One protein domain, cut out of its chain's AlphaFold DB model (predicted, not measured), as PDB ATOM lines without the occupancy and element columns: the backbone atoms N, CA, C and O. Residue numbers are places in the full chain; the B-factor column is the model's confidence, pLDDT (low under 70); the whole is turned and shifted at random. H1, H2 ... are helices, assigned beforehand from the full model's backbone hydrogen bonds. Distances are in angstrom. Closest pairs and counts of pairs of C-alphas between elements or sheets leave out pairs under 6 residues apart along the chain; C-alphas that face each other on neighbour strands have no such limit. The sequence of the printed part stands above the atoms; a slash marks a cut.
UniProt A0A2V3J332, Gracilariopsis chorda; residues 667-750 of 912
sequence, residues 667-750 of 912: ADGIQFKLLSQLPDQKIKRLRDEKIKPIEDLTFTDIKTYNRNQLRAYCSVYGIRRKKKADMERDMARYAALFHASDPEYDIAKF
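AT A GLANCE: This is residues 667 to 750 of the 912 residues of a protein of Gracilariopsis chorda (UniProt A0A2V3J332). Two helix pairs, H1 with H3 and H2 with H4, are joined where H3 and H4 meet near their first residues and spread as a V. Residues 667 to 679 pass the open end of the V to reach H1, and residues 739 to 750 fold back beside H4. The printed part has 84 residues, with four named helices in the order H1, H2, H3, H4 and no named strand; the class is all helix, though under half of the residues are in named elements. The whole is compact, with a radius of gyration of the C-alphas of 11.9 A and spans of 34 by 25 by 23 A.

HOW THE PARTS SIT: H1, residues 680 to 688, touches H3, residues 707 to 717, at a shallow tilt of 20 degrees, opposite ways; their closest C-alphas, of Lys 682 and Val 716, are 5.6 A apart. H2, residues 699 to 704, touches H4, residues 724 to 738, at a shallow tilt of 31 degrees, opposite ways, closest at the C-alphas of Ile 702 and Glu 728, 6.1 A. H3 touches residues 724 to 728 of H4 alone, at a steep tilt of 41 degrees, the same way, with the C-alphas of Arg 707 and Lys 724 closest at 5.9 A. With 2 of these 3 pairs at a shallow tilt, the packing is only just mostly aligned. H1 is apart from H2 and H4; H2 and H3 are only just apart, closest at 8.1 A. Every O i to N i+4 pair is within hydrogen-bond range in H1 and H3, against 1 of 2 in H2 and 9 of 11 in H4.

IN THESE COORDINATES: H1 begins at C-alpha 680 (27.562, -25.497, 30.152) and is 11.9 A long; H2 is 9.1 A and H3 15.8 A. H4, 21.5 A, ends at C-alpha 738 (10.225, -12.623, 28.920).

THE WHOLE: The C-alphas of Asp 680 and Ala 748, the two farthest apart, are 34.3 A from each other. The printed part has no cut, no link is long, and no printed residue is under 70 in pLDDT.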
ATOM      1  N   ALA A 667      17.496  -6.661  24.007       79.38
ATOM      2  CA  ALA A 667      17.494  -5.326  24.607       79.38
ATOM      3  C   ALA A 667      18.915  -4.804  24.847       79.38
ATOM      4  O   ALA A 667      19.840  -5.576  25.087       79.38
ATOM      5  N   ASP A 668      19.089  -3.480  24.783       78.38
ATOM      6  CA  ASP A 668      20.374  -2.777  24.942       78.38
ATOM      7  C   ASP A 668      21.519  -3.348  24.050       78.38
ATOM      8  O   ASP A 668      22.701  -3.246  24.390       78.38
ATOM      9  N   GLY A 669      21.173  -3.943  22.896       78.31
ATOM     10  CA  GLY A 669      22.099  -4.610  21.962       78.31
ATOM     11  C   GLY A 669      22.561  -6.009  22.400       78.31
ATOM     12  O   GLY A 669      23.585  -6.500  21.924       78.31
ATOM     13  N   ILE A 670      21.849  -6.635  23.341       82.19
ATOM     14  CA  ILE A 670      22.114  -7.977  23.866       82.19
ATOM     15  C   ILE A 670      20.943  -8.888  23.491       82.19
ATOM     16  O   ILE A 670      19.822  -8.679  23.949       82.19
ATOM     17  N   GLN A 671      21.222  -9.931  22.708       84.69
ATOM     18  CA  GLN A 671      20.285 -11.034  22.480       84.69
ATOM     19  C   GLN A 671      20.353 -12.010  23.656       84.69
ATOM     20  O   GLN A 671      21.392 -12.628  23.919       84.69
ATOM     21  N   PHE A 672      19.246 -12.128  24.383       86.62
ATOM     22  CA  PHE A 672      19.130 -12.977  25.557       86.62
ATOM     23  C   PHE A 672      18.867 -14.418  25.131       86.62
ATOM     24  O   PHE A 672      17.911 -14.721  24.423       86.62
ATOM     25  N   LYS A 673      19.753 -15.311  25.575       86.81
ATOM     26  CA  LYS A 673      19.690 -16.743  25.295       86.81
ATOM     27  C   LYS A 673      19.004 -17.475  26.438       86.81
ATOM     28  O   LYS A 673      19.423 -17.307  27.583       86.81
ATOM     29  N   LEU A 674      18.024 -18.312  26.108       88.19
ATOM     30  CA  LEU A 674      17.404 -19.248  27.052       88.19
ATOM     31  C   LEU A 674      18.460 -20.185  27.662       88.19
ATOM     32  O   LEU A 674      19.530 -20.395  27.083       88.19
ATOM     33  N   LEU A 675      18.156 -20.797  28.803       88.19
ATOM     34  CA  LEU A 675      19.015 -21.745  29.513       88.19
ATOM     35  C   LEU A 675      19.507 -22.878  28.596       88.19
ATOM     36  O   LEU A 675      20.685 -23.222  28.631       88.19
ATOM     37  N   SER A 676      18.637 -23.389  27.719       85.69
ATOM     38  CA  SER A 676      18.938 -24.411  26.701       85.69
ATOM     39  C   SER A 676      19.907 -23.952  25.597       85.69
ATOM     40  O   SER A 676      20.435 -24.774  24.853       85.69
ATOM     41  N   GLN A 677      20.151 -22.645  25.484       87.75
ATOM     42  CA  GLN A 677      21.019 -22.005  24.491       87.75
ATOM     43  C   GLN A 677      22.316 -21.442  25.115       87.75
ATOM     44  O   GLN A 677      23.145 -20.849  24.410       87.75
ATOM     45  N   LEU A 678      22.504 -21.588  26.433       88.00
ATOM     46  CA  LEU A 678      23.715 -21.183  27.149       88.00
ATOM     47  C   LEU A 678      24.754 -22.323  27.171       88.00
ATOM     48  O   LEU A 678      24.399 -23.466  27.431       88.00
ATOM     49  N   PRO A 679      26.059 -22.041  26.982       91.38
ATOM     50  CA  PRO A 679      27.113 -23.037  27.195       91.38
ATOM     51  C   PRO A 679      27.159 -23.554  28.642       91.38
ATOM     52  O   PRO A 679      26.963 -22.774  29.578       91.38
ATOM     53  N   ASP A 680      27.549 -24.816  28.841       90.31
ATOM     54  CA  ASP A 680      27.562 -25.497  30.152       90.31
ATOM     55  C   ASP A 680      28.292 -24.722  31.255       90.31
ATOM     56  O   ASP A 680      27.856 -24.691  32.403       90.31
ATOM     57  N   GLN A 681      29.387 -24.035  30.915       90.50
ATOM     58  CA  GLN A 681      30.146 -23.202  31.855       90.50
ATOM     59  C   GLN A 681      29.306 -22.052  32.444       90.50
ATOM     60  O   GLN A 681      29.522 -21.645  33.586       90.50
ATOM     61  N   LYS A 682      28.340 -21.528  31.679       91.31
ATOM     62  CA  LYS A 682      27.394 -20.496  32.122       91.31
ATOM     63  C   LYS A 682      26.216 -21.097  32.890       91.31
ATOM     64  O   LYS A 682      25.860 -20.548  33.929       91.31
ATOM     65  N   ILE A 683      25.681 -22.236  32.438       91.12
ATOM     66  CA  ILE A 683      24.645 -23.004  33.157       91.12
ATOM     67  C   ILE A 683      25.146 -23.382  34.558       91.12
ATOM     68  O   ILE A 683      24.478 -23.117  35.560       91.12
ATOM     69  N   LYS A 684      26.365 -23.931  34.646       90.62
ATOM     70  CA  LYS A 684      27.030 -24.229  35.916       90.62
ATOM     71  C   LYS A 684      27.164 -22.975  36.780       90.62
ATOM     72  O   LYS A 684      26.834 -23.031  37.956       90.62
ATOM     73  N   ARG A 685      27.573 -21.833  36.215       88.44
ATOM     74  CA  ARG A 685      27.714 -20.591  36.991       88.44
ATOM     75  C   ARG A 685      26.393 -20.093  37.591       88.44
ATOM     76  O   ARG A 685      26.402 -19.634  38.729       88.44
ATOM     77  N   LEU A 686      25.277 -20.185  36.863       90.88
ATOM     78  CA  LEU A 686      23.952 -19.863  37.414       90.88
ATOM     79  C   LEU A 686      23.621 -20.773  38.610       90.88
ATOM     80  O   LEU A 686      23.223 -20.285  39.667       90.88
ATOM     81  N   ARG A 687      23.879 -22.082  38.477       90.81
ATOM     82  CA  ARG A 687      23.670 -23.081  39.537       90.81
ATOM     83  C   ARG A 687      24.551 -22.835  40.768       90.81
ATOM     84  O   ARG A 687      24.029 -22.793  41.880       90.81
ATOM     85  N   ASP A 688      25.856 -22.650  40.572       89.50
ATOM     86  CA  ASP A 688      26.847 -22.462  41.639       89.50
ATOM     87  C   ASP A 688      26.552 -21.195  42.470       89.50
ATOM     88  O   ASP A 688      26.649 -21.215  43.696       89.50
ATOM     89  N   GLU A 689      26.129 -20.103  41.819       89.00
ATOM     90  CA  GLU A 689      25.805 -18.828  42.485       89.00
ATOM     91  C   GLU A 689      24.327 -18.727  42.938       89.00
ATOM     92  O   GLU A 689      23.915 -17.712  43.508       89.00
ATOM     93  N   LYS A 690      23.536 -19.794  42.731       91.81
ATOM     94  CA  LYS A 690      22.099 -19.908  43.059       91.81
ATOM     95  C   LYS A 690      21.243 -18.799  42.434       91.81
ATOM     96  O   LYS A 690      20.448 -18.151  43.113       91.81
ATOM     97  N   ILE A 691      21.434 -18.575  41.137       92.19
ATOM     98  CA  ILE A 691      20.742 -17.560  40.340       92.19
ATOM     99  C   ILE A 691      19.852 -18.261  39.313       92.19
ATOM    100  O   ILE A 691      20.296 -19.195  38.644       92.19
ATOM    101  N   LYS A 692      18.607 -17.801  39.170       92.44
ATOM    102  CA  LYS A 692      17.682 -18.286  38.141       92.44
ATOM    103  C   LYS A 692      18.101 -17.806  36.738       92.44
ATOM    104  O   LYS A 692      18.719 -16.742  36.628       92.44
ATOM    105  N   PRO A 693      17.798 -18.558  35.665       92.00
ATOM    106  CA  PRO A 693      17.938 -18.047  34.305       92.00
ATOM    107  C   PRO A 693      16.918 -16.926  34.035       92.00
ATOM    108  O   PRO A 693      15.988 -16.729  34.815       92.00
ATOM    109  N   ILE A 694      17.117 -16.171  32.951       89.06
ATOM    110  CA  ILE A 694      16.314 -14.985  32.606       89.06
ATOM    111  C   ILE A 694      14.809 -15.284  32.506       89.06
ATOM    112  O   ILE A 694      14.006 -14.458  32.926       89.06
ATOM    113  N   GLU A 695      14.444 -16.465  32.010       87.31
ATOM    114  CA  GLU A 695      13.064 -16.920  31.811       87.31
ATOM    115  C   GLU A 695      12.322 -17.380  33.085       87.31
ATOM    116  O   GLU A 695      11.109 -17.558  33.037       87.31
ATOM    117  N   ASP A 696      13.019 -17.546  34.220       90.19
ATOM    118  CA  ASP A 696      12.432 -17.940  35.519       90.19
ATOM    119  C   ASP A 696      12.509 -16.803  36.575       90.19
ATOM    120  O   ASP A 696      12.223 -17.001  37.766       90.19
ATOM    121  N   LEU A 697      13.004 -15.621  36.184       90.06
ATOM    122  CA  LEU A 697      13.540 -14.601  37.091       90.06
ATOM    123  C   LEU A 697      12.482 -13.590  37.568       90.06
ATOM    124  O   LEU A 697      12.277 -12.548  36.946       90.06
ATOM    125  N   THR A 698      11.885 -13.822  38.741       91.56
ATOM    126  CA  THR A 698      10.887 -12.892  39.301       91.56
ATOM    127  C   THR A 698      11.511 -11.589  39.824       91.56
ATOM    128  O   THR A 698      12.667 -11.533  40.257       91.56
ATOM    129  N   PHE A 699      10.703 -10.528  39.905       91.25
ATOM    130  CA  PHE A 699      11.078  -9.276  40.580       91.25
ATOM    131  C   PHE A 699      11.424  -9.459  42.068       91.25
ATOM    132  O   PHE A 699      12.215  -8.686  42.618       91.25
ATOM    133  N   THR A 700      10.871 -10.487  42.716       88.62
ATOM    134  CA  THR A 700      11.197 -10.855  44.098       88.62
ATOM    135  C   THR A 700      12.603 -11.448  44.183       88.62
ATOM    136  O   THR A 700      13.405 -10.977  44.992       88.62
ATOM    137  N   ASP A 701      12.952 -12.395  43.302       88.88
ATOM    138  CA  ASP A 701      14.295 -12.995  43.233       88.88
ATOM    139  C   ASP A 701      15.376 -11.914  43.084       88.88
ATOM    140  O   ASP A 701      16.318 -11.862  43.880       88.88
ATOM    141  N   ILE A 702      15.189 -10.986  42.135       89.81
ATOM    142  CA  ILE A 702      16.122  -9.882  41.849       89.81
ATOM    143  C   ILE A 702      16.450  -9.067  43.111       89.81
ATOM    144  O   ILE A 702      17.605  -8.686  43.315       89.81
ATOM    145  N   LYS A 703      15.463  -8.826  43.985       86.25
ATOM    146  CA  LYS A 703      15.656  -8.080  45.241       86.25
ATOM    147  C   LYS A 703      16.395  -8.884  46.309       86.25
ATOM    148  O   LYS A 703      17.182  -8.303  47.061       86.25
ATOM    149  N   THR A 704      16.202 -10.207  46.358       88.44
ATOM    150  CA  THR A 704      16.950 -11.080  47.286       88.44
ATOM    151  C   THR A 704      18.441 -11.164  46.950       88.44
ATOM    152  O   THR A 704      19.263 -11.356  47.848       88.44
ATOM    153  N   TYR A 705      18.816 -10.989  45.679       91.25
ATOM    154  CA  TYR A 705      20.183 -11.222  45.223       91.25
ATOM    155  C   TYR A 705      21.207 -10.233  45.790       91.25
ATOM    156  O   TYR A 705      21.031  -9.008  45.829       91.25
ATOM    157  N   ASN A 706      22.347 -10.780  46.210       87.50
ATOM    158  CA  ASN A 706      23.477  -9.997  46.688       87.50
ATOM    159  C   ASN A 706      24.286  -9.389  45.518       87.50
ATOM    160  O   ASN A 706      24.124  -9.739  44.348       87.50
ATOM    161  N   ARG A 707      25.195  -8.457  45.830       84.31
ATOM    162  CA  ARG A 707      25.989  -7.724  44.825       84.31
ATOM    163  C   ARG A 707      26.844  -8.639  43.935       84.31
ATOM    164  O   ARG A 707      27.066  -8.287  42.777       84.31
ATOM    165  N   ASN A 708      27.326  -9.770  44.449       84.69
ATOM    166  CA  ASN A 708      28.145 -10.725  43.701       84.69
ATOM    167  C   ASN A 708      27.282 -11.609  42.789       84.69
ATOM    168  O   ASN A 708      27.622 -11.737  41.614       84.69
ATOM    169  N   GLN A 709      26.101 -12.043  43.240       92.06
ATOM    170  CA  GLN A 709      25.120 -12.723  42.383       92.06
ATOM    171  C   GLN A 709      24.713 -11.854  41.179       92.06
ATOM    172  O   GLN A 709      24.826 -12.284  40.033       92.06
ATOM    173  N   LEU A 710      24.370 -10.579  41.398       90.69
ATOM    174  CA  LEU A 710      24.067  -9.640  40.304       90.69
ATOM    175  C   LEU A 710      25.264  -9.475  39.331       90.69
ATOM    176  O   LEU A 710      25.093  -9.463  38.113       90.69
ATOM    177  N   ARG A 711      26.508  -9.427  39.841       89.44
ATOM    178  CA  ARG A 711      27.744  -9.382  39.020       89.44
ATOM    179  C   ARG A 711      27.999 -10.671  38.226       89.44
ATOM    180  O   ARG A 711      28.648 -10.598  37.172       89.44
ATOM    181  N   ALA A 712      27.564 -11.818  38.742       88.44
ATOM    182  CA  ALA A 712      27.672 -13.127  38.110       88.44
ATOM    183  C   ALA A 712      26.630 -13.291  37.001       88.44
ATOM    184  O   ALA A 712      27.003 -13.653  35.887       88.44
ATOM    185  N   TYR A 713      25.383 -12.885  37.250       92.69
ATOM    186  CA  TYR A 713      24.330 -12.797  36.237       92.69
ATOM    187  C   TYR A 713      24.748 -11.914  35.054       92.69
ATOM    188  O   TYR A 713      24.719 -12.351  33.902       92.69
ATOM    189  N   CYS A 714      25.284 -10.717  35.329       91.12
ATOM    190  CA  CYS A 714      25.887  -9.867  34.298       91.12
ATOM    191  C   CYS A 714      26.993 -10.588  33.501       91.12
ATOM    192  O   CYS A 714      27.125 -10.389  32.297       91.12
ATOM    193  N   SER A 715      27.779 -11.453  34.152       91.00
ATOM    194  CA  SER A 715      28.835 -12.240  33.501       91.00
ATOM    195  C   SER A 715      28.309 -13.403  32.651       91.00
ATOM    196  O   SER A 715      29.021 -13.857  31.757       91.00
ATOM    197  N   VAL A 716      27.101 -13.898  32.932       91.50
ATOM    198  CA  VAL A 716      26.421 -14.938  32.149       91.50
ATOM    199  C   VAL A 716      25.814 -14.321  30.890       91.50
ATOM    200  O   VAL A 716      26.159 -14.738  29.785       91.50
ATOM    201  N   TYR A 717      24.997 -13.279  31.034       89.69
ATOM    202  CA  TYR A 717      24.261 -12.678  29.913       89.69
ATOM    203  C   TYR A 717      25.034 -11.585  29.152       89.69
ATOM    204  O   TYR A 717      24.548 -11.067  28.157       89.69
ATOM    205  N   GLY A 718      26.259 -11.242  29.570       86.31
ATOM    206  CA  GLY A 718      27.106 -10.244  28.892       86.31
ATOM    207  C   GLY A 718      26.794  -8.784  29.250       86.31
ATOM    208  O   GLY A 718      27.422  -7.868  28.721       86.31
ATOM    209  N   ILE A 719      25.862  -8.561  30.179       88.12
ATOM    210  CA  ILE A 719      25.423  -7.240  30.639       88.12
ATOM    211  C   ILE A 719      26.598  -6.484  31.287       88.12
ATOM    212  O   ILE A 719      27.359  -7.026  32.096       88.12
ATOM    213  N   ARG A 720      26.734  -5.185  30.994       84.94
ATOM    214  CA  ARG A 720      27.720  -4.320  31.663       84.94
ATOM    215  C   ARG A 720      27.386  -4.191  33.157       84.94
ATOM    216  O   ARG A 720      26.349  -3.648  33.507       84.94
ATOM    217  N   ARG A 721      28.317  -4.581  34.037       87.19
ATOM    218  CA  ARG A 721      28.217  -4.392  35.502       87.19
ATOM    219  C   ARG A 721      28.067  -2.901  35.880       87.19
ATOM    220  O   ARG A 721      28.856  -2.076  35.416       87.19
ATOM    221  N   LYS A 722      27.106  -2.574  36.758       86.31
ATOM    222  CA  LYS A 722      26.782  -1.214  37.267       86.31
ATOM    223  C   LYS A 722      26.757  -1.192  38.823       86.31
ATOM    224  O   LYS A 722      27.384  -2.056  39.443       86.31
ATOM    225  N   LYS A 723      26.101  -0.223  39.496       83.94
ATOM    226  CA  LYS A 723      25.813  -0.318  40.956       83.94
ATOM    227  C   LYS A 723      24.736  -1.390  41.220       83.94
ATOM    228  O   LYS A 723      24.088  -1.826  40.277       83.94
ATOM    229  N   LYS A 724      24.497  -1.797  42.483       86.00
ATOM    230  CA  LYS A 724      23.437  -2.785  42.812       86.00
ATOM    231  C   LYS A 724      22.062  -2.338  42.280       86.00
ATOM    232  O   LYS A 724      21.515  -3.046  41.448       86.00
ATOM    233  N   ALA A 725      21.587  -1.150  42.660       85.38
ATOM    234  CA  ALA A 725      20.294  -0.612  42.209       85.38
ATOM    235  C   ALA A 725      20.159  -0.482  40.678       85.38
ATOM    236  O   ALA A 725      19.068  -0.638  40.132       85.38
ATOM    237  N   ASP A 726      21.266  -0.220  39.976       85.19
ATOM    238  CA  ASP A 726      21.282  -0.154  38.512       85.19
ATOM    239  C   ASP A 726      21.165  -1.559  37.893       85.19
ATOM    240  O   ASP A 726      20.414  -1.749  36.944       85.19
ATOM    241  N   MET A 727      21.890  -2.551  38.434       91.38
ATOM    242  CA  MET A 727      21.845  -3.944  37.959       91.38
ATOM    243  C   MET A 727      20.507  -4.618  38.280       91.38
ATOM    244  O   MET A 727      20.008  -5.375  37.458       91.38
ATOM    245  N   GLU A 728      19.894  -4.316  39.430       92.31
ATOM    246  CA  GLU A 728      18.519  -4.734  39.738       92.31
ATOM    247  C   GLU A 728      17.524  -4.167  38.718       92.31
ATOM    248  O   GLU A 728      16.676  -4.895  38.214       92.31
ATOM    249  N   ARG A 729      17.643  -2.873  38.387       90.12
ATOM    250  CA  ARG A 729      16.780  -2.203  37.404       90.12
ATOM    251  C   ARG A 729      16.960  -2.777  36.000       90.12
ATOM    252  O   ARG A 729      15.970  -2.986  35.310       90.12
ATOM    253  N   ASP A 730      18.198  -3.049  35.591       89.38
ATOM    254  CA  ASP A 730      18.494  -3.734  34.332       89.38
ATOM    255  C   ASP A 730      17.847  -5.127  34.306       89.38
ATOM    256  O   ASP A 730      17.103  -5.440  33.384       89.38
ATOM    257  N   MET A 731      18.074  -5.945  35.341       90.69
ATOM    258  CA  MET A 731      17.521  -7.302  35.428       90.69
ATOM    259  C   MET A 731      15.990  -7.314  35.437       90.69
ATOM    260  O   MET A 731      15.406  -8.164  34.774       90.69
ATOM    261  N   ALA A 732      15.340  -6.353  36.099       91.06
ATOM    262  CA  ALA A 732      13.884  -6.226  36.079       91.06
ATOM    263  C   ALA A 732      13.360  -5.810  34.694       91.06
ATOM    264  O   ALA A 732      12.393  -6.388  34.206       91.06
ATOM    265  N   ARG A 733      14.036  -4.870  34.010       90.56
ATOM    266  CA  ARG A 733      13.711  -4.527  32.614       90.56
ATOM    267  C   ARG A 733      13.851  -5.730  31.684       90.56
ATOM    268  O   ARG A 733      13.028  -5.866  30.793       90.56
ATOM    269  N   TYR A 734      14.861  -6.582  31.876       89.94
ATOM    270  CA  TYR A 734      15.044  -7.770  31.041       89.94
ATOM    271  C   TYR A 734      14.025  -8.870  31.358       89.94
ATOM    272  O   TYR A 734      13.459  -9.426  30.426       89.94
ATOM    273  N   ALA A 735      13.741  -9.161  32.634       89.62
ATOM    274  CA  ALA A 735      12.737 -10.162  33.015       89.62
ATOM    275  C   ALA A 735      11.348  -9.817  32.442       89.62
ATOM    276  O   ALA A 735      10.674 -10.667  31.867       89.62
ATOM    277  N   ALA A 736      10.967  -8.537  32.475       88.44
ATOM    278  CA  ALA A 736       9.721  -8.057  31.879       88.44
ATOM    279  C   ALA A 736       9.619  -8.248  30.346       88.44
ATOM    280  O   ALA A 736       8.516  -8.201  29.812       88.44
ATOM    281  N   LEU A 737      10.722  -8.498  29.625       85.69
ATOM    282  CA  LEU A 737      10.673  -8.865  28.198       85.69
ATOM    283  C   LEU A 737      10.246 -10.324  27.996       85.69
ATOM    284  O   LEU A 737       9.621 -10.642  26.988       85.69
ATOM    285  N   PHE A 738      10.580 -11.201  28.944       83.56
ATOM    286  CA  PHE A 738      10.225 -12.623  28.920       83.56
ATOM    287  C   PHE A 738       8.799 -12.856  29.437       83.56
ATOM    288  O   PHE A 738       8.113 -13.758  28.962       83.56
ATOM    289  N   HIS A 739       8.319 -11.983  30.328       85.25
ATOM    290  CA  HIS A 739       6.983 -12.030  30.930       85.25
ATOM    291  C   HIS A 739       6.100 -10.839  30.503       85.25
ATOM    292  O   HIS A 739       5.336 -10.300  31.296       85.25
ATOM    293  N   ALA A 740       6.196 -10.405  29.240       76.38
ATOM    294  CA  ALA A 740       5.575  -9.165  28.746       76.38
ATOM    295  C   ALA A 740       4.030  -9.102  28.844       76.38
ATOM    296  O   ALA A 740       3.460  -8.014  28.773       76.38
ATOM    297  N   SER A 741       3.361 -10.246  29.014       78.50
ATOM    298  CA  SER A 741       1.903 -10.352  29.201       78.50
ATOM    299  C   SER A 741       1.469 -10.430  30.673       78.50
ATOM    300  O   SER A 741       0.275 -10.541  30.942       78.50
ATOM    301  N   ASP A 742       2.409 -10.426  31.623       82.69
ATOM    302  CA  ASP A 742       2.156 -10.678  33.045       82.69
ATOM    303  C   ASP A 742       2.139  -9.361  33.862       82.69
ATOM    304  O   ASP A 742       3.144  -8.640  33.905       82.69
ATOM    305  N   PRO A 743       1.024  -9.017  34.542       80.00
ATOM    306  CA  PRO A 743       0.896  -7.770  35.299       80.00
ATOM    307  C   PRO A 743       1.765  -7.686  36.570       80.00
ATOM    308  O   PRO A 743       1.882  -6.583  37.130       80.00
ATOM    309  N   GLU A 744       2.380  -8.786  37.029       81.50
ATOM    310  CA  GLU A 744       3.385  -8.766  38.104       81.50
ATOM    311  C   GLU A 744       4.728  -8.175  37.639       81.50
ATOM    312  O   GLU A 744       5.432  -7.545  38.434       81.50
ATOM    313  N   TYR A 745       5.050  -8.280  36.345       86.06
ATOM    314  CA  TYR A 745       6.317  -7.825  35.749       86.06
ATOM    315  C   TYR A 745       6.282  -6.373  35.242       86.06
ATOM    316  O   TYR A 745       7.126  -5.930  34.461       86.06
ATOM    317  N   ASP A 746       5.327  -5.586  35.731       86.44
ATOM    318  CA  ASP A 746       5.227  -4.158  35.451       86.44
ATOM    319  C   ASP A 746       6.418  -3.380  36.043       86.44
ATOM    320  O   ASP A 746       6.514  -3.128  37.250       86.44
ATOM    321  N   ILE A 747       7.317  -2.948  35.158       83.75
ATOM    322  CA  ILE A 747       8.534  -2.194  35.481       83.75
ATOM    323  C   ILE A 747       8.220  -0.913  36.282       83.75
ATOM    324  O   ILE A 747       9.045  -0.506  37.101       83.75
ATOM    325  N   ALA A 748       7.043  -0.292  36.121       82.88
ATOM    326  CA  ALA A 748       6.661   0.897  36.888       82.88
ATOM    327  C   ALA A 748       6.422   0.591  38.381       82.88
ATOM    328  O   ALA A 748       6.638   1.457  39.235       82.88
ATOM    329  N   LYS A 749       6.051  -0.653  38.718       82.12
ATOM    330  CA  LYS A 749       5.964  -1.149  40.102       82.12
ATOM    331  C   LYS A 749       7.347  -1.509  40.674       82.12
ATOM    332  O   LYS A 749       7.532  -1.505  41.896       82.12
ATOM    333  N   PHE A 750       8.349  -1.785  39.830       86.00
ATOM    334  CA  PHE A 750       9.688  -2.179  40.275       86.00
ATOM    335  C   PHE A 750      10.526  -0.998  40.794       86.00
ATOM    336  O   PHE A 750      11.332  -0.390  40.087       86.00
TER     337      PHE A 750